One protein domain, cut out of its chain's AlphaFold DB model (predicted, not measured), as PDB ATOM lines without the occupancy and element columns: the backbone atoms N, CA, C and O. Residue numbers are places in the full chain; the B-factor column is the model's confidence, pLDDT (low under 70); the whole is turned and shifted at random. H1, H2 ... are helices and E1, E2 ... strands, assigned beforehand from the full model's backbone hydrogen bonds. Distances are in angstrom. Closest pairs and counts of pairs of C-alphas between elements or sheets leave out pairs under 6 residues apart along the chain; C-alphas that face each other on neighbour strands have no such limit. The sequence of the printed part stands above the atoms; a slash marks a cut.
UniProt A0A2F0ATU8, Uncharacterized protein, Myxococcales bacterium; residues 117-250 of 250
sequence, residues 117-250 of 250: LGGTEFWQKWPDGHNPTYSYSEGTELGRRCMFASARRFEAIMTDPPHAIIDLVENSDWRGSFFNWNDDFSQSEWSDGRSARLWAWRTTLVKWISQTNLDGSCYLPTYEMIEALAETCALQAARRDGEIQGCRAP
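What this domain is: This is residues 117 to 250 of the 250 residues of an uncharacterized protein of Myxococcales bacterium (UniProt A0A2F0ATU8). A strongly twisted sheet of four strands has the long helix H1 packed along one face, while H3 covers edge strand E3 on that same face and H2 packs on H3 near one end of the sheet. H1 and H3 come together at a corner where H1 ends and H3 begins. The 134 printed residues hold three named helices and four named strands, in the order E1 H1 H2 E2 E3 E4 H3; the mixed sheet runs E1 E2 E4 E3, and the class is mixed, helices and strands. The whole is compact, with a radius of gyration of the C-alphas of 14.9 A, and elongated, spanning 43 by 27 by 24 A.

How they stand to each other: Begin at the sheet with E2, residues 177 to 184, and E4, residues 205 to 212, parallel inner strands at 25 degrees; look for N 181 and O 208, 2.9 A apart. Edge strand E1, residues 117 to 124, is parallel to E2 at 21 degrees, with N 118 and O 178 at 2.8 A. Edge strand E3, residues 197 to 202, is antiparallel to E4 at 149 degrees in a hairpin, with N 207 and O 199 at 2.7 A. Residues 198 to 199 of E3 also pair antiparallel with residues 248 to 249, a stretch too short to be a named strand. H1, residues 141 to 159, is on the sheet over E2 and E4, at a height over the sheet of 7.8 A; the C-alphas of Gly 143 and Asp 184 are its closest to E2, 5.5 A apart. On the local plane it stands at 29.8 degrees to E2, only just along the strands. H3, residues 223 to 237, lies on the same face over E3, making two layers, helices on one face of a sheet; its closest C-alphas to E3 are Leu 229 and Leu 198, 6.8 A. H2, residues 163 to 170, is not on the sheet but touches H3, with C-alphas 165 and 230 closest at 5.0 A. H1 and H3 are close but not clearly touching, C-alphas 157 and 223 being closest at 6.1 A. E1, H1 H2, E2 form a strand-helix-strand unit, two parallel neighbours with helices between, and its crossover is left-handed. In H1, H2 and H3 every O i to N i+4 pair is within hydrogen-bond range.

Where its parts are: Find C-alpha 117 at (-38.973, -43.536, -27.419), where E1 begins and runs 20.4 A. From C-alpha 141 at (-42.144, -24.182, -20.766), H1 runs 27.4 A; H2 runs 10.8 A. E2 measures 22.2 A, E3 15.2 A and E4 22.0 A. H3 runs 20.9 A to C-alpha 237 at (-41.442, -62.356, -17.453).

The domain as a whole: Look for the farthest C-alphas at Glu 170 and Glu 189, 44.0 A apart. The printed part has no cut; the links E1 to H1 and E2 to E3 are long. Mean pLDDT of the printed part is 97.0, and no printed residue is under 70.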
ATOM      1  N   LEU A 117     -38.241 -44.433 -28.305       97.19
ATOM      2  CA  LEU A 117     -38.973 -43.536 -27.419       97.19
ATOM      3  C   LEU A 117     -40.098 -42.855 -28.199       97.19
ATOM      4  O   LEU A 117     -39.880 -41.958 -29.013       97.19
ATOM      5  N   GLY A 118     -41.322 -43.318 -27.978       94.62
ATOM      6  CA  GLY A 118     -42.519 -42.822 -28.639       94.62
ATOM      7  C   GLY A 118     -43.184 -41.659 -27.905       94.62
ATOM      8  O   GLY A 118     -43.093 -41.532 -26.687       94.62
ATOM      9  N   GLY A 119     -43.927 -40.857 -28.672       93.94
ATOM     10  CA  GLY A 119     -44.891 -39.889 -28.144       93.94
ATOM     11  C   GLY A 119     -44.317 -38.772 -27.270       93.94
ATOM     12  O   GLY A 119     -43.107 -38.543 -27.219       93.94
ATOM     13  N   THR A 120     -45.251 -38.068 -26.641       96.56
ATOM     14  CA  THR A 120     -45.078 -37.115 -25.543       96.56
ATOM     15  C   THR A 120     -46.334 -37.205 -24.691       96.56
ATOM     16  O   THR A 120     -47.428 -37.255 -25.252       96.56
ATOM     17  N   GLU A 121     -46.197 -37.243 -23.372       97.50
ATOM     18  CA  GLU A 121     -47.319 -37.283 -22.434       97.50
ATOM     19  C   GLU A 121     -47.046 -36.336 -21.275       97.50
ATOM     20  O   GLU A 121     -46.086 -36.551 -20.536       97.50
ATOM     21  N   PHE A 122     -47.873 -35.313 -21.090       98.25
ATOM     22  CA  PHE A 122     -47.789 -34.458 -19.911       98.25
ATOM     23  C   PHE A 122     -48.884 -34.798 -18.922       98.25
ATOM     24  O   PHE A 122     -50.057 -34.946 -19.278       98.25
ATOM     25  N   TRP A 123     -48.469 -34.868 -17.664       97.81
ATOM     26  CA  TRP A 123     -49.350 -34.960 -16.523       97.81
ATOM     27  C   TRP A 123     -49.150 -33.745 -15.630       97.81
ATOM     28  O   TRP A 123     -48.268 -33.737 -14.777       97.81
ATOM     29  N   GLN A 124     -49.979 -32.735 -15.845       97.25
ATOM     30  CA  GLN A 124     -50.008 -31.457 -15.151       97.25
ATOM     31  C   GLN A 124     -50.502 -31.610 -13.698       97.25
ATOM     32  O   GLN A 124     -51.693 -31.793 -13.442       97.25
ATOM     33  N   LYS A 125     -49.597 -31.575 -12.717       97.00
ATOM     34  CA  LYS A 125     -49.856 -31.896 -11.296       97.00
ATOM     35  C   LYS A 125     -50.365 -30.707 -10.472       97.00
ATOM     36  O   LYS A 125     -49.849 -30.415  -9.389       97.00
ATOM     37  N   TRP A 126     -51.404 -30.050 -10.967       96.19
ATOM     38  CA  TRP A 126     -52.122 -28.953 -10.305       96.19
ATOM     39  C   TRP A 126     -53.642 -29.082 -10.546       96.19
ATOM     40  O   TRP A 126     -54.031 -29.834 -11.443       96.19
ATOM     41  N   PRO A 127     -54.517 -28.421  -9.749       94.12
ATOM     42  CA  PRO A 127     -55.970 -28.659  -9.760       94.12
ATOM     43  C   PRO A 127     -56.630 -28.573 -11.139       94.12
ATOM     44  O   PRO A 127     -57.446 -29.425 -11.478       94.12
ATOM     45  N   ASP A 128     -56.233 -27.578 -11.931       93.00
ATOM     46  CA  ASP A 128     -56.808 -27.293 -13.250       93.00
ATOM     47  C   ASP A 128     -55.911 -27.781 -14.402       93.00
ATOM     48  O   ASP A 128     -56.055 -27.364 -15.550       93.00
ATOM     49  N   GLY A 129     -54.956 -28.665 -14.099       92.81
ATOM     50  CA  GLY A 129     -54.065 -29.252 -15.088       92.81
ATOM     51  C   GLY A 129     -54.798 -30.202 -16.035       92.81
ATOM     52  O   GLY A 129     -55.563 -31.076 -15.617       92.81
ATOM     53  N   HIS A 130     -54.523 -30.089 -17.328       92.56
ATOM     54  CA  HIS A 130     -55.005 -31.011 -18.347       92.56
ATOM     55  C   HIS A 130     -54.222 -32.330 -18.266       92.56
ATOM     56  O   HIS A 130     -52.995 -32.348 -18.374       92.56
ATOM     57  N   ASN A 131     -54.928 -33.446 -18.060       91.56
ATOM     58  CA  ASN A 131     -54.313 -34.738 -17.751       91.56
ATOM     59  C   ASN A 131     -55.029 -35.929 -18.419       91.56
ATOM     60  O   ASN A 131     -56.219 -36.127 -18.163       91.56
ATOM     61  N   PRO A 132     -54.313 -36.798 -19.158       93.50
ATOM     62  CA  PRO A 132     -53.037 -36.537 -19.830       93.50
ATOM     63  C   PRO A 132     -53.226 -35.649 -21.070       93.50
ATOM     64  O   PRO A 132     -54.266 -35.715 -21.731       93.50
ATOM     65  N   THR A 133     -52.195 -34.895 -21.455       95.44
ATOM     66  CA  THR A 133     -52.098 -34.322 -22.810       95.44
ATOM     67  C   THR A 133     -51.014 -35.034 -23.610       95.44
ATOM     68  O   THR A 133     -49.965 -35.391 -23.081       95.44
ATOM     69  N   TYR A 134     -51.273 -35.266 -24.901       95.88
ATOM     70  CA  TYR A 134     -50.367 -36.018 -25.783       95.88
ATOM     71  C   TYR A 134     -49.616 -35.144 -26.795       95.88
ATOM     72  O   TYR A 134     -48.907 -35.659 -27.661       95.88
ATOM     73  N   SER A 135     -49.786 -33.824 -26.713       94.75
ATOM     74  CA  SER A 135     -49.128 -32.864 -27.596       94.75
ATOM     75  C   SER A 135     -47.986 -32.173 -26.868       94.75
ATOM     76  O   SER A 135     -48.162 -31.705 -25.744       94.75
ATOM     77  N   TYR A 136     -46.837 -32.043 -27.537       96.44
ATOM     78  CA  TYR A 136     -45.694 -31.328 -26.980       96.44
ATOM     79  C   TYR A 136     -46.040 -29.881 -26.604       96.44
ATOM     80  O   TYR A 136     -45.613 -29.389 -25.566       96.44
ATOM     81  N   SER A 137     -46.858 -29.215 -27.425       96.38
ATOM     82  CA  SER A 137     -47.244 -27.811 -27.243       96.38
ATOM     83  C   SER A 137     -48.076 -27.549 -25.987       96.38
ATOM     84  O   SER A 137     -48.090 -26.416 -25.523       96.38
ATOM     85  N   GLU A 138     -48.745 -28.574 -25.452       96.31
ATOM     86  CA  GLU A 138     -49.596 -28.486 -24.255       96.31
ATOM     87  C   GLU A 138     -48.787 -28.568 -22.950       96.31
ATOM     88  O   GLU A 138     -49.330 -28.348 -21.868       96.31
ATOM     89  N   GLY A 139     -47.498 -28.912 -23.025       96.75
ATOM     90  CA  GLY A 139     -46.594 -28.825 -21.884       96.75
ATOM     91  C   GLY A 139     -46.270 -27.372 -21.543       96.75
ATOM     92  O   GLY A 139     -46.194 -26.514 -22.427       96.75
ATOM     93  N   THR A 140     -46.029 -27.105 -20.261       97.62
ATOM     94  CA  THR A 140     -45.475 -25.817 -19.825       97.62
ATOM     95  C   THR A 140     -44.069 -25.631 -20.388       97.62
ATOM     96  O   THR A 140     -43.446 -26.584 -20.853       97.62
ATOM     97  N   GLU A 141     -43.522 -24.418 -20.326       98.12
ATOM     98  CA  GLU A 141     -42.144 -24.182 -20.766       98.12
ATOM     99  C   GLU A 141     -41.134 -25.069 -20.016       98.12
ATOM    100  O   GLU A 141     -40.280 -25.711 -20.629       98.12
ATOM    101  N   LEU A 142     -41.292 -25.194 -18.696       98.25
ATOM    102  CA  LEU A 142     -40.450 -26.052 -17.861       98.25
ATOM    103  C   LEU A 142     -40.688 -27.539 -18.161       98.25
ATOM    104  O   LEU A 142     -39.732 -28.293 -18.340       98.25
ATOM    105  N   GLY A 143     -41.947 -27.950 -18.328       98.00
ATOM    106  CA  GLY A 143     -42.303 -29.317 -18.703       98.00
ATOM    107  C   GLY A 143     -41.705 -29.722 -20.048       98.00
ATOM    108  O   GLY A 143     -41.104 -30.790 -20.182       98.00
ATOM    109  N   ARG A 144     -41.801 -28.849 -21.053       98.44
ATOM    110  CA  ARG A 144     -41.216 -29.052 -22.385       98.44
ATOM    111  C   ARG A 144     -39.695 -29.152 -22.338       98.44
ATOM    112  O   ARG A 144     -39.138 -30.013 -23.029       98.44
ATOM    113  N   ARG A 145     -39.038 -28.345 -21.498       98.06
ATOM    114  CA  ARG A 145     -37.593 -28.423 -21.234       98.06
ATOM    115  C   ARG A 145     -37.212 -29.786 -20.652       98.06
ATOM    116  O   ARG A 145     -36.330 -30.451 -21.195       98.06
ATOM    117  N   CYS A 146     -37.929 -30.254 -19.630       98.31
ATOM    118  CA  CYS A 146     -37.696 -31.571 -19.034       98.31
ATOM    119  C   CYS A 146     -37.990 -32.727 -19.987       98.31
ATOM    120  O   CYS A 146     -37.225 -33.684 -20.040       98.31
ATOM    121  N   MET A 147     -39.050 -32.637 -20.787       98.25
ATOM    122  CA  MET A 147     -39.392 -33.635 -21.803       98.25
ATOM    123  C   MET A 147     -38.286 -33.766 -22.864       98.25
ATOM    124  O   MET A 147     -37.969 -34.876 -23.297       98.25
ATOM    125  N   PHE A 148     -37.674 -32.646 -23.259       97.94
ATOM    126  CA  PHE A 148     -36.534 -32.628 -24.175       97.94
ATOM    127  C   PHE A 148     -35.266 -33.207 -23.529       97.94
ATOM    128  O   PHE A 148     -34.625 -34.079 -24.114       97.94
ATOM    129  N   ALA A 149     -34.936 -32.797 -22.301       98.12
ATOM    130  CA  ALA A 149     -33.809 -33.357 -21.549       98.12
ATOM    131  C   ALA A 149     -33.969 -34.875 -21.327       98.12
ATOM    132  O   ALA A 149     -33.029 -35.644 -21.507       98.12
ATOM    133  N   SER A 150     -35.188 -35.318 -21.025       98.31
ATOM    134  CA  SER A 150     -35.583 -36.722 -20.890       98.31
ATOM    135  C   SER A 150     -35.340 -37.525 -22.173       98.31
ATOM    136  O   SER A 150     -34.806 -38.632 -22.117       98.31
ATOM    137  N   ALA A 151     -35.662 -36.956 -23.339       97.94
ATOM    138  CA  ALA A 151     -35.392 -37.579 -24.632       97.94
ATOM    139  C   ALA A 151     -33.887 -37.708 -24.923       97.94
ATOM    140  O   ALA A 151     -33.445 -38.763 -25.374       97.94
ATOM    141  N   ARG A 152     -33.084 -36.683 -24.607       97.44
ATOM    142  CA  ARG A 152     -31.615 -36.769 -24.711       97.44
ATOM    143  C   ARG A 152     -31.031 -37.815 -23.770       97.44
ATOM    144  O   ARG A 152     -30.173 -38.590 -24.173       97.44
ATOM    145  N   ARG A 153     -31.537 -37.889 -22.537       98.25
ATOM    146  CA  ARG A 153     -31.115 -38.908 -21.569       98.25
ATOM    147  C   ARG A 153     -31.392 -40.321 -22.074       98.25
ATOM    148  O   ARG A 153     -30.558 -41.206 -21.906       98.25
ATOM    149  N   PHE A 154     -32.538 -40.524 -22.718       98.31
ATOM    150  CA  PHE A 154     -32.843 -41.784 -23.385       98.31
ATOM    151  C   PHE A 154     -31.829 -42.102 -24.492       98.31
ATOM    152  O   PHE A 154     -31.313 -43.214 -24.523       98.31
ATOM    153  N   GLU A 155     -31.509 -41.144 -25.371       97.50
ATOM    154  CA  GLU A 155     -30.489 -41.334 -26.416       97.50
ATOM    155  C   GLU A 155     -29.127 -41.697 -25.820       97.50
ATOM    156  O   GLU A 155     -28.489 -42.642 -26.286       97.50
ATOM    157  N   ALA A 156     -28.711 -40.992 -24.767       97.31
ATOM    158  CA  ALA A 156     -27.454 -41.231 -24.071       97.31
ATOM    159  C   ALA A 156     -27.371 -42.667 -23.531       97.31
ATOM    160  O   ALA A 156     -26.403 -43.371 -23.801       97.31
ATOM    161  N   ILE A 157     -28.414 -43.121 -22.825       98.25
ATOM    162  CA  ILE A 157     -28.457 -44.469 -22.240       98.25
ATOM    163  C   ILE A 157     -28.566 -45.541 -23.325       98.25
ATOM    164  O   ILE A 157     -27.868 -46.541 -23.260       98.25
ATOM    165  N   MET A 158     -29.419 -45.360 -24.334       97.88
ATOM    166  CA  MET A 158     -29.671 -46.409 -25.332       97.88
ATOM    167  C   MET A 158     -28.594 -46.491 -26.420       97.88
ATOM    168  O   MET A 158     -28.583 -47.450 -27.191       97.88
ATOM    169  N   THR A 159     -27.676 -45.521 -26.488       96.94
ATOM    170  CA  THR A 159     -26.479 -45.620 -27.340       96.94
ATOM    171  C   THR A 159     -25.563 -46.750 -26.867       96.94
ATOM    172  O   THR A 159     -25.052 -47.491 -27.702       96.94
ATOM    173  N   ASP A 160     -25.424 -46.923 -25.550       97.31
ATOM    174  CA  ASP A 160     -24.720 -48.041 -24.911       97.31
ATOM    175  C   ASP A 160     -25.621 -48.653 -23.818       97.31
ATOM    176  O   ASP A 160     -25.478 -48.342 -22.631       97.31
ATOM    177  N   PRO A 161     -26.645 -49.435 -24.219       97.75
ATOM    178  CA  PRO A 161     -27.707 -49.855 -23.315       97.75
ATOM    179  C   PRO A 161     -27.192 -50.843 -22.253       97.75
ATOM    180  O   PRO A 161     -26.355 -51.693 -22.569       97.75
ATOM    181  N   PRO A 162     -27.730 -50.815 -21.014       98.19
ATOM    182  CA  PRO A 162     -27.414 -51.825 -20.006       98.19
ATOM    183  C   PRO A 162     -27.620 -53.252 -20.516       98.19
ATOM    184  O   PRO A 162     -28.645 -53.554 -21.127       98.19
ATOM    185  N   HIS A 163     -26.694 -54.164 -20.211       98.12
ATOM    186  CA  HIS A 163     -26.811 -55.559 -20.658       98.12
ATOM    187  C   HIS A 163     -28.146 -56.186 -20.226       98.12
ATOM    188  O   HIS A 163     -28.809 -56.850 -21.018       98.12
ATOM    189  N   ALA A 164     -28.606 -55.871 -19.010       98.25
ATOM    190  CA  ALA A 164     -29.877 -56.354 -18.485       98.25
ATOM    191  C   ALA A 164     -31.084 -55.984 -19.369       98.25
ATOM    192  O   ALA A 164     -32.022 -56.775 -19.492       98.25
ATOM    193  N   ILE A 165     -31.091 -54.806 -20.011       97.94
ATOM    194  CA  ILE A 165     -32.211 -54.415 -20.879       97.94
ATOM    195  C   ILE A 165     -32.189 -55.159 -22.217       97.94
ATOM    196  O   ILE A 165     -33.252 -55.439 -22.773       97.94
ATOM    197  N   ILE A 166     -30.998 -55.512 -22.708       98.25
ATOM    198  CA  ILE A 166     -30.819 -56.365 -23.887       98.25
ATOM    199  C   ILE A 166     -31.351 -57.765 -23.563       98.25
ATOM    200  O   ILE A 166     -32.228 -58.261 -24.270       98.25
ATOM    201  N   ASP A 167     -30.926 -58.337 -22.432       98.00
ATOM    202  CA  ASP A 167     -31.394 -59.643 -21.956       98.00
ATOM    203  C   ASP A 167     -32.922 -59.679 -21.813       98.00
ATOM    204  O   ASP A 167     -33.565 -60.672 -22.163       98.00
ATOM    205  N   LEU A 168     -33.531 -58.590 -21.328       98.25
ATOM    206  CA  LEU A 168     -34.984 -58.495 -21.215       98.25
ATOM    207  C   LEU A 168     -35.675 -58.583 -22.581       98.25
ATOM    208  O   LEU A 168     -36.702 -59.252 -22.691       98.25
ATOM    209  N   VAL A 169     -35.153 -57.923 -23.617       98.12
ATOM    210  CA  VAL A 169     -35.730 -57.986 -24.974       98.12
ATOM    211  C   VAL A 169     -35.655 -59.405 -25.539       98.12
ATOM    212  O   VAL A 169     -36.605 -59.862 -26.178       98.12
ATOM    213  N   GLU A 170     -34.555 -60.109 -25.285       97.56
ATOM    214  CA  GLU A 170     -34.332 -61.473 -25.772       97.56
ATOM    215  C   GLU A 170     -35.196 -62.516 -25.050       97.56
ATOM    216  O   GLU A 170     -35.595 -63.512 -25.653       97.56
ATOM    217  N   ASN A 171     -35.515 -62.278 -23.774       97.69
ATOM    218  CA  ASN A 171     -36.147 -63.264 -22.891       97.69
ATOM    219  C   ASN A 171     -37.562 -62.875 -22.425       97.69
ATOM    220  O   ASN A 171     -38.077 -63.438 -21.457       97.69
ATOM    221  N   SER A 172     -38.209 -61.916 -23.090       98.25
ATOM    222  CA  SER A 172     -39.593 -61.516 -22.804       98.25
ATOM    223  C   SER A 172     -40.371 -61.177 -24.078       98.25
ATOM    224  O   SER A 172     -39.842 -61.243 -25.190       98.25
ATOM    225  N   ASP A 173     -41.638 -60.790 -23.930       98.00
ATOM    226  CA  ASP A 173     -42.465 -60.308 -25.042       98.00
ATOM    227  C   ASP A 173     -42.326 -58.806 -25.311       98.00
ATOM    228  O   ASP A 173     -42.897 -58.272 -26.271       98.00
ATOM    229  N   TRP A 174     -41.534 -58.105 -24.504       98.12
ATOM    230  CA  TRP A 174     -41.234 -56.703 -24.738       98.12
ATOM    231  C   TRP A 174     -40.201 -56.530 -25.859       98.12
ATOM    232  O   TRP A 174     -39.283 -57.328 -26.036       98.12
ATOM    233  N   ARG A 175     -40.362 -55.467 -26.653       96.69
ATOM    234  CA  ARG A 175     -39.570 -55.201 -27.869       96.69
ATOM    235  C   ARG A 175     -38.854 -53.849 -27.821       96.69
ATOM    236  O   ARG A 175     -38.750 -53.174 -28.837       96.69
ATOM    237  N   GLY A 176     -38.439 -53.411 -26.632       97.25
ATOM    238  CA  GLY A 176     -37.647 -52.185 -26.481       97.25
ATOM    239  C   GLY A 176     -38.421 -50.875 -26.689       97.25
ATOM    240  O   GLY A 176     -37.832 -49.849 -27.028       97.25
ATOM    241  N   SER A 177     -39.747 -50.893 -26.535       97.69
ATOM    242  CA  SER A 177     -40.598 -49.720 -26.763       97.69
ATOM    243  C   SER A 177     -40.884 -48.959 -25.471       97.69
ATOM    244  O   SER A 177     -41.376 -49.531 -24.487       97.69
ATOM    245  N   PHE A 178     -40.615 -47.654 -25.513       98.06
ATOM    246  CA  PHE A 178     -40.865 -46.696 -24.447       98.06
ATOM    247  C   PHE A 178     -41.831 -45.588 -24.880       98.06
ATOM    248  O   PHE A 178     -41.975 -45.284 -26.065       98.06
ATOM    249  N   PHE A 179     -42.464 -44.930 -23.909       97.62
ATOM    250  CA  PHE A 179     -43.263 -43.719 -24.113       97.62
ATOM    251  C   PHE A 179     -42.763 -42.591 -23.212       97.62
ATOM    252  O   PHE A 179     -42.693 -42.791 -21.998       97.62
ATOM    253  N   ASN A 180     -42.444 -41.429 -23.787       97.88
ATOM    254  CA  ASN A 180     -41.932 -40.288 -23.026       97.88
ATOM    255  C   ASN A 180     -43.068 -39.617 -22.245       97.88
ATOM    256  O   ASN A 180     -44.014 -39.090 -22.836       97.88
ATOM    257  N   TRP A 181     -42.971 -39.662 -20.922       98.06
ATOM    258  CA  TRP A 181     -43.937 -39.127 -19.971       98.06
ATOM    259  C   TRP A 181     -43.237 -38.097 -19.084       98.06
ATOM    260  O   TRP A 181     -42.129 -38.324 -18.594       98.06
ATOM    261  N   ASN A 182     -43.903 -36.980 -18.816       98.56
ATOM    262  CA  ASN A 182     -43.471 -35.993 -17.835       98.56
ATOM    263  C   ASN A 182     -44.588 -35.734 -16.812       98.56
ATOM    264  O   ASN A 182     -45.680 -35.295 -17.175       98.56
ATOM    265  N   ASP A 183     -44.326 -36.033 -15.535       98.44
ATOM    266  CA  ASP A 183     -45.140 -35.498 -14.442       98.44
ATOM    267  C   ASP A 183     -44.693 -34.052 -14.207       98.44
ATOM    268  O   ASP A 183     -43.619 -33.801 -13.657       98.44
ATOM    269  N   ASP A 184     -45.504 -33.104 -14.659       98.19
ATOM    270  CA  ASP A 184     -45.174 -31.690 -14.612       98.19
ATOM    271  C   ASP A 184     -45.686 -31.074 -13.305       98.19
ATOM    272  O   ASP A 184     -46.896 -30.946 -13.113       98.19
ATOM    273  N   PHE A 185     -44.785 -30.713 -12.391       98.38
ATOM    274  CA  PHE A 185     -45.112 -29.994 -11.157       98.38
ATOM    275  C   PHE A 185     -44.774 -28.505 -11.248       98.38
ATOM    276  O   PHE A 185     -44.875 -27.815 -10.240       98.38
ATOM    277  N   SER A 186     -44.423 -27.972 -12.421       97.38
ATOM    278  CA  SER A 186     -43.913 -26.600 -12.540       97.38
ATOM    279  C   SER A 186     -44.911 -25.508 -12.134       97.38
ATOM    280  O   SER A 186     -44.530 -24.353 -11.978       97.38
ATOM    281  N   GLN A 187     -46.197 -25.848 -12.019       96.94
ATOM    282  CA  GLN A 187     -47.265 -24.972 -11.521       96.94
ATOM    283  C   GLN A 187     -47.987 -25.577 -10.305       96.94
ATOM    284  O   GLN A 187     -49.107 -25.186  -9.981       96.94
ATOM    285  N   SER A 188     -47.394 -26.577  -9.649       94.56
ATOM    286  CA  SER A 188     -47.991 -27.203  -8.472       94.56
ATOM    287  C   SER A 188     -47.947 -26.265  -7.265       94.56
ATOM    288  O   SER A 188     -46.928 -25.651  -6.972       94.56
ATOM    289  N   GLU A 189     -49.035 -26.188  -6.502       92.69
ATOM    290  CA  GLU A 189     -49.070 -25.381  -5.273       92.69
ATOM    291  C   GLU A 189     -48.557 -26.142  -4.039       92.69
ATOM    292  O   GLU A 189     -48.389 -25.555  -2.970       92.69
ATOM    293  N   TRP A 190     -48.353 -27.459  -4.149       88.00
ATOM    294  CA  TRP A 190     -48.192 -28.323  -2.974       88.00
ATOM    295  C   TRP A 190     -46.810 -28.951  -2.838       88.00
ATOM    296  O   TRP A 190     -46.353 -29.149  -1.711       88.00
ATOM    297  N   SER A 191     -46.157 -29.315  -3.944       92.62
ATOM    298  CA  SER A 191     -44.835 -29.944  -3.893       92.62
ATOM    299  C   SER A 191     -44.157 -30.035  -5.251       92.62
ATOM    300  O   SER A 191     -44.825 -30.166  -6.274       92.62
ATOM    301  N   ASP A 192     -42.832 -30.133  -5.215       96.19
ATOM    302  CA  ASP A 192     -42.022 -30.628  -6.322       96.19
ATOM    303  C   ASP A 192     -42.253 -32.117  -6.616       96.19
ATOM    304  O   ASP A 192     -42.801 -32.883  -5.805       96.19
ATOM    305  N   GLY A 193     -41.748 -32.534  -7.776       94.31
ATOM    306  CA  GLY A 193     -41.452 -33.928  -8.048       94.31
ATOM    307  C   GLY A 193     -40.418 -34.484  -7.063       94.31
ATOM    308  O   GLY A 193     -39.723 -33.766  -6.343       94.31
ATOM    309  N   ARG A 194     -40.333 -35.809  -6.995       95.62
ATOM    310  CA  ARG A 194     -39.472 -36.527  -6.042       95.62
ATOM    311  C   ARG A 194     -38.466 -37.452  -6.706       95.62
ATOM    312  O   ARG A 194     -37.441 -37.735  -6.102       95.62
ATOM    313  N   SER A 195     -38.794 -37.981  -7.881       97.25
ATOM    314  CA  SER A 195     -37.944 -38.915  -8.621       97.25
ATOM    315  C   SER A 195     -38.506 -39.129 -10.019       97.25
ATOM    316  O   SER A 195     -39.724 -39.156 -10.201       97.25
ATOM    317  N   ALA A 196     -37.631 -39.377 -10.989       98.12
ATOM    318  CA  ALA A 196     -38.014 -40.069 -12.211       98.12
ATOM    319  C   ALA A 196     -38.529 -41.476 -11.874       98.12
ATOM    320  O   ALA A 196     -38.429 -41.921 -10.739       98.12
ATOM    321  N   ARG A 197     -39.136 -42.178 -12.824       97.88
ATOM    322  CA  ARG A 197     -39.570 -43.564 -12.610       97.88
ATOM    323  C   ARG A 197     -39.750 -44.284 -13.930       97.88
ATOM    324  O   ARG A 197     -39.900 -43.672 -14.989       97.88
ATOM    325  N   LEU A 198     -39.792 -45.603 -13.856       98.50
ATOM    326  CA  LEU A 198     -40.034 -46.459 -15.005       98.50
ATOM    327  C   LEU A 198     -41.152 -47.437 -14.688       98.50
ATOM    328  O   LEU A 198     -41.245 -47.966 -13.580       98.50
ATOM    329  N   TRP A 199     -42.017 -47.684 -15.667       98.38
ATOM    330  CA  TRP A 199     -43.162 -48.563 -15.465       98.38
ATOM    331  C   TRP A 199     -43.585 -49.267 -16.743       98.38
ATOM    332  O   TRP A 199     -43.978 -48.616 -17.707       98.38
ATOM    333  N   ALA A 200     -43.601 -50.598 -16.745       98.12
ATOM    334  CA  ALA A 200     -44.217 -51.370 -17.816       98.12
ATOM    335  C   ALA A 200     -45.748 -51.260 -17.750       98.12
ATOM    336  O   ALA A 200     -46.432 -52.110 -17.179       98.12
ATOM    337  N   TRP A 201     -46.302 -50.196 -18.331       96.94
ATOM    338  CA  TRP A 201     -47.749 -49.965 -18.406       96.94
ATOM    339  C   TRP A 201     -48.480 -51.123 -19.089       96.94
ATOM    340  O   TRP A 201     -49.578 -51.506 -18.688       96.94
ATOM    341  N   ARG A 202     -47.847 -51.685 -20.119       97.00
ATOM    342  CA  ARG A 202     -48.251 -52.907 -20.819       97.00
ATOM    343  C   ARG A 202     -46.994 -53.691 -21.159       97.00
ATOM    344  O   ARG A 202     -45.908 -53.121 -21.188       97.00
ATOM    345  N   THR A 203     -47.145 -54.961 -21.500       94.88
ATOM    346  CA  THR A 203     -46.001 -55.810 -21.862       94.88
ATOM    347  C   THR A 203     -45.194 -55.268 -23.030       94.88
ATOM    348  O   THR A 203     -43.979 -55.382 -23.050       94.88
ATOM    349  N   THR A 204     -45.837 -54.570 -23.961       96.44
ATOM    350  CA  THR A 204     -45.163 -53.983 -25.120       96.44
ATOM    351  C   THR A 204     -44.747 -52.525 -24.931       96.44
ATOM    352  O   THR A 204     -44.244 -51.934 -25.882       96.44
ATOM    353  N   LEU A 205     -44.957 -51.911 -23.757       97.62
ATOM    354  CA  LEU A 205     -44.708 -50.480 -23.569       97.62
ATOM    355  C   LEU A 205     -44.299 -50.122 -22.139       97.62
ATOM    356  O   LEU A 205     -45.103 -50.210 -21.203       97.62
ATOM    357  N   VAL A 206     -43.088 -49.586 -22.009       98.50
ATOM    358  CA  VAL A 206     -42.588 -48.983 -20.771       98.50
ATOM    359  C   VAL A 206     -42.810 -47.470 -20.801       98.50
ATOM    360  O   VAL A 206     -42.512 -46.791 -21.777       98.50
ATOM    361  N   LYS A 207     -43.343 -46.902 -19.725       98.31
ATOM    362  CA  LYS A 207     -43.399 -45.459 -19.506       98.31
ATOM    363  C   LYS A 207     -42.046 -44.994 -18.987       98.31
ATOM    364  O   LYS A 207     -41.587 -45.466 -17.948       98.31
ATOM    365  N   TRP A 208     -41.439 -44.080 -19.731       98.31
ATOM    366  CA  TRP A 208     -40.220 -43.366 -19.383       98.31
ATOM    367  C   TRP A 208     -40.629 -42.055 -18.717       98.31
ATOM    368  O   TRP A 208     -41.037 -41.121 -19.408       98.31
ATOM    369  N   ILE A 209     -40.641 -42.022 -17.383       98.62
ATOM    370  CA  ILE A 209     -41.301 -40.954 -16.628       98.62
ATOM    371  C   ILE A 209     -40.248 -40.031 -16.022       98.62
ATOM    372  O   ILE A 209     -39.547 -40.396 -15.079       98.62
ATOM    373  N   SER A 210     -40.180 -38.816 -16.551       98.62
ATOM    374  CA  SER A 210     -39.465 -37.686 -15.952       98.62
ATOM    375  C   SER A 210     -40.397 -36.878 -15.046       98.62
ATOM    376  O   SER A 210     -41.623 -36.980 -15.165       98.62
ATOM    377  N   GLN A 211     -39.832 -36.062 -14.156       98.56
ATOM    378  CA  GLN A 211     -40.605 -35.094 -13.370       98.56
ATOM    379  C   GLN A 211     -40.004 -33.701 -13.484       98.56
ATOM    380  O   GLN A 211     -38.786 -33.556 -13.398       98.56
ATOM    381  N   THR A 212     -40.864 -32.706 -13.665       98.62
ATOM    382  CA  THR A 212     -40.505 -31.281 -13.709       98.62
ATOM    383  C   THR A 212     -40.816 -30.654 -12.364       98.62
ATOM    384  O   THR A 212     -41.936 -30.811 -11.887       98.62
ATOM    385  N   ASN A 213     -39.861 -29.944 -11.769       98.38
ATOM    386  CA  ASN A 213     -40.031 -29.244 -10.496       98.38
ATOM    387  C   ASN A 213     -40.402 -27.765 -10.699       98.38
ATOM    388  O   ASN A 213     -40.333 -27.232 -11.810       98.38
ATOM    389  N   LEU A 214     -40.776 -27.092  -9.611       97.31
ATOM    390  CA  LEU A 214     -41.153 -25.675  -9.574       97.31
ATOM    391  C   LEU A 214     -40.011 -24.747  -9.987       97.31
ATOM    392  O   LEU A 214     -40.240 -23.728 -10.632       97.31
ATOM    393  N   ASP A 215     -38.778 -25.115  -9.644       96.75
ATOM    394  CA  ASP A 215     -37.560 -24.383 -10.007       96.75
ATOM    395  C   ASP A 215     -37.098 -24.642 -11.456       96.75
ATOM    396  O   ASP A 215     -36.107 -24.070 -11.908       96.75
ATOM    397  N   GLY A 216     -37.801 -25.505 -12.198       97.38
ATOM    398  CA  GLY A 216     -37.437 -25.899 -13.557       97.38
ATOM    399  C   GLY A 216     -36.342 -26.963 -13.649       97.38
ATOM    400  O   GLY A 216     -35.941 -27.307 -14.763       97.38
ATOM    401  N   SER A 217     -35.867 -27.500 -12.521       98.50
ATOM    402  CA  SER A 217     -35.047 -28.712 -12.501       98.50
ATOM    403  C   SER A 217     -35.877 -29.937 -12.884       98.50
ATOM    404  O   SER A 217     -37.101 -29.963 -12.723       98.50
ATOM    405  N   CYS A 218     -35.206 -30.977 -13.377       98.56
ATOM    406  CA  CYS A 218     -35.865 -32.221 -13.763       98.56
ATOM    407  C   CYS A 218     -35.259 -33.410 -13.041       98.56
ATOM    408  O   CYS A 218     -34.038 -33.520 -12.958       98.56
ATOM    409  N   TYR A 219     -36.099 -34.361 -12.643       98.75
ATOM    410  CA  TYR A 219     -35.644 -35.725 -12.411       98.75
ATOM    411  C   TYR A 219     -35.756 -36.531 -13.707       98.75
ATOM    412  O   TYR A 219     -36.836 -36.596 -14.306       98.75
ATOM    413  N   LEU A 220     -34.655 -37.153 -14.129       98.69
ATOM    414  CA  LEU A 220     -34.553 -37.955 -15.352       98.69
ATOM    415  C   LEU A 220     -34.176 -39.406 -15.021       98.69
ATOM    416  O   LEU A 220     -33.388 -39.617 -14.098       98.69
ATOM    417  N   PRO A 221     -34.678 -40.413 -15.762       98.50
ATOM    418  CA  PRO A 221     -34.234 -41.787 -15.563       98.50
ATOM    419  C   PRO A 221     -32.718 -41.947 -15.759       98.50
ATOM    420  O   PRO A 221     -32.138 -41.390 -16.695       98.50
ATOM    421  N   THR A 222     -32.073 -42.702 -14.874       98.62
ATOM    422  CA  THR A 222     -30.630 -42.981 -14.924       98.62
ATOM    423  C   THR A 222     -30.346 -44.350 -15.532       98.62
ATOM    424  O   THR A 222     -31.248 -45.174 -15.705       98.62
ATOM    425  N   TYR A 223     -29.075 -44.605 -15.840       98.56
ATOM    426  CA  TYR A 223     -28.617 -45.924 -16.281       98.56
ATOM    427  C   TYR A 223     -28.980 -47.023 -15.264       98.56
ATOM    428  O   TYR A 223     -29.565 -48.038 -15.631       98.56
ATOM    429  N   GLU A 224     -28.716 -46.776 -13.976       98.38
ATOM    430  CA  GLU A 224     -29.015 -47.706 -12.876       98.38
ATOM    431  C   GLU A 224     -30.517 -47.998 -12.755       98.38
ATOM    432  O   GLU A 224     -30.921 -49.144 -12.577       98.38
ATOM    433  N   MET A 225     -31.376 -46.986 -12.925       98.56
ATOM    434  CA  MET A 225     -32.830 -47.192 -12.913       98.56
ATOM    435  C   MET A 225     -33.287 -48.117 -14.050       98.56
ATOM    436  O   MET A 225     -34.215 -48.909 -13.873       98.56
ATOM    437  N   ILE A 226     -32.650 -48.028 -15.222       98.44
ATOM    438  CA  ILE A 226     -32.958 -48.883 -16.374       98.44
ATOM    439  C   ILE A 226     -32.495 -50.319 -16.142       98.44
ATOM    440  O   ILE A 226     -33.238 -51.248 -16.464       98.44
ATOM    441  N   GLU A 227     -31.322 -50.508 -15.545       98.44
ATOM    442  CA  GLU A 227     -30.837 -51.824 -15.129       98.44
ATOM    443  C   GLU A 227     -31.789 -52.461 -14.103       98.44
ATOM    444  O   GLU A 227     -32.308 -53.555 -14.333       98.44
ATOM    445  N   ALA A 228     -32.153 -51.724 -13.049       98.31
ATOM    446  CA  ALA A 228     -33.087 -52.186 -12.021       98.31
ATOM    447  C   ALA A 228     -34.487 -52.505 -12.577       98.31
ATOM    448  O   ALA A 228     -35.136 -53.475 -12.156       98.31
ATOM    449  N   LEU A 229     -34.972 -51.707 -13.538       98.44
ATOM    450  CA  LEU A 229     -36.207 -52.009 -14.260       98.44
ATOM    451  C   LEU A 229     -36.071 -53.345 -14.983       98.44
ATOM    452  O   LEU A 229     -36.941 -54.201 -14.832       98.44
ATOM    453  N   ALA A 230     -35.008 -53.513 -15.768       98.38
ATOM    454  CA  ALA A 230     -34.824 -54.686 -16.600       98.38
ATOM    455  C   ALA A 230     -34.775 -55.974 -15.770       98.38
ATOM    456  O   ALA A 230     -35.500 -56.922 -16.074       98.38
ATOM    457  N   GLU A 231     -34.034 -55.971 -14.662       98.12
ATOM    458  CA  GLU A 231     -33.981 -57.086 -13.712       98.12
ATOM    459  C   GLU A 231     -35.358 -57.404 -13.114       98.12
ATOM    460  O   GLU A 231     -35.807 -58.555 -13.109       98.12
ATOM    461  N   THR A 232     -36.075 -56.375 -12.651       98.06
ATOM    462  CA  THR A 232     -37.414 -56.536 -12.064       98.06
ATOM    463  C   THR A 232     -38.400 -57.108 -13.085       98.06
ATOM    464  O   THR A 232     -39.199 -57.995 -12.766       98.06
ATOM    465  N   CYS A 233     -38.347 -56.626 -14.325       98.31
ATOM    466  CA  CYS A 233     -39.205 -57.089 -15.408       98.31
ATOM    467  C   CYS A 233     -38.827 -58.496 -15.885       98.31
ATOM    468  O   CYS A 233     -39.729 -59.282 -16.163       98.31
ATOM    469  N   ALA A 234     -37.543 -58.859 -15.913       98.12
ATOM    470  CA  ALA A 234     -37.086 -60.200 -16.277       98.12
ATOM    471  C   ALA A 234     -37.568 -61.250 -15.265       98.12
ATOM    472  O   ALA A 234     -38.106 -62.292 -15.648       98.12
ATOM    473  N   LEU A 235     -37.481 -60.943 -13.964       97.50
ATOM    474  CA  LEU A 235     -38.051 -61.786 -12.907       97.50
ATOM    475  C   LEU A 235     -39.558 -61.984 -13.077       97.50
ATOM    476  O   LEU A 235     -40.085 -63.049 -12.746       97.50
ATOM    477  N   GLN A 236     -40.259 -60.961 -13.566       98.06
ATOM    478  CA  GLN A 236     -41.684 -61.057 -13.833       98.06
ATOM    479  C   GLN A 236     -41.982 -61.888 -15.085       98.06
ATOM    480  O   GLN A 236     -42.801 -62.802 -15.005       98.06
ATOM    481  N   ALA A 237     -41.298 -61.622 -16.197       97.62
ATOM    482  CA  ALA A 237     -41.442 -62.356 -17.453       97.62
ATOM    483  C   ALA A 237     -41.234 -63.861 -17.250       97.62
ATOM    484  O   ALA A 237     -42.067 -64.660 -17.678       97.62
ATOM    485  N   ALA A 238     -40.206 -64.251 -16.489       97.44
ATOM    486  CA  ALA A 238     -39.920 -65.648 -16.157       97.44
ATOM    487  C   ALA A 238     -41.057 -66.357 -15.392       97.44
ATOM    488  O   ALA A 238     -41.141 -67.583 -15.397       97.44
ATOM    489  N   ARG A 239     -41.935 -65.604 -14.714       97.00
ATOM    490  CA  ARG A 239     -43.083 -66.132 -13.955       97.00
ATOM    491  C   ARG A 239     -44.403 -66.037 -14.717       97.00
ATOM    492  O   ARG A 239     -45.411 -66.536 -14.218       97.00
ATOM    493  N   ARG A 240     -44.432 -65.322 -15.844       96.69
ATOM    494  CA  ARG A 240     -45.658 -64.932 -16.551       96.69
ATOM    495  C   ARG A 240     -45.519 -65.082 -18.065       96.69
ATOM    496  O   ARG A 240     -46.012 -64.237 -18.797       96.69
ATOM    497  N   ASP A 241     -44.824 -66.128 -18.509       96.25
ATOM    498  CA  ASP A 241     -44.681 -66.488 -19.925       96.25
ATOM    499  C   ASP A 241     -44.239 -65.317 -20.826       96.25
ATOM    500  O   ASP A 241     -44.742 -65.155 -21.928       96.25
ATOM    501  N   GLY A 242     -43.307 -64.483 -20.348       96.50
ATOM    502  CA  GLY A 242     -42.791 -63.328 -21.097       96.50
ATOM    503  C   GLY A 242     -43.456 -61.982 -20.773       96.50
ATOM    504  O   GLY A 242     -42.946 -60.942 -21.193       96.50
ATOM    505  N   GLU A 243     -44.536 -61.959 -19.988       97.81
ATOM    506  CA  GLU A 243     -45.298 -60.743 -19.673       97.81
ATOM    507  C   GLU A 243     -44.617 -59.853 -18.617       97.81
ATOM    508  O   GLU A 243     -44.458 -60.222 -17.445       97.81
ATOM    509  N   ILE A 244     -44.316 -58.608 -18.995       98.12
ATOM    510  CA  ILE A 244     -43.672 -57.627 -18.104       98.12
ATOM    511  C   ILE A 244     -44.652 -56.607 -17.507       98.12
ATOM    512  O   ILE A 244     -44.276 -55.851 -16.617       98.12
ATOM    513  N   GLN A 245     -45.919 -56.571 -17.938       98.12
ATOM    514  CA  GLN A 245     -46.883 -55.568 -17.469       98.12
ATOM    515  C   GLN A 245     -46.944 -55.459 -15.933       98.12
ATOM    516  O   GLN A 245     -47.257 -56.423 -15.234       98.12
ATOM    517  N   GLY A 246     -46.729 -54.252 -15.412       96.75
ATOM    518  CA  GLY A 246     -46.791 -53.932 -13.988       96.75
ATOM    519  C   GLY A 246     -45.435 -53.857 -13.283       96.75
ATOM    520  O   GLY A 246     -45.385 -53.264 -12.203       96.75
ATOM    521  N   CYS A 247     -44.346 -54.367 -13.874       97.00
ATOM    522  CA  CYS A 247     -43.005 -54.160 -13.320       97.00
ATOM    523  C   CYS A 247     -42.638 -52.667 -13.337       97.00
ATOM    524  O   CYS A 247     -43.100 -51.896 -14.187       97.00
ATOM    525  N   ARG A 248     -41.836 -52.240 -12.359       96.38
ATOM    526  CA  ARG A 248     -41.484 -50.832 -12.145       96.38
ATOM    527  C   ARG A 248     -40.116 -50.697 -11.492       96.38
ATOM    528  O   ARG A 248     -39.739 -51.568 -10.714       96.38
ATOM    529  N   ALA A 249     -39.459 -49.574 -11.749       92.88
ATOM    530  CA  ALA A 249     -38.280 -49.120 -11.021       92.88
ATOM    531  C   ALA A 249     -38.494 -47.670 -10.547       92.88
ATOM    532  O   ALA A 249     -39.214 -46.919 -11.225       92.88
ATOM    533  N   PRO A 250     -37.964 -47.318  -9.358       75.31
ATOM    534  CA  PRO A 250     -37.962 -45.948  -8.857       75.31
ATOM    535  C   PRO A 250     -37.060 -45.041  -9.686       75.31
ATOM    536  O   PRO A 250     -36.373 -45.561 -10.591       75.31
TER     537      PRO A 250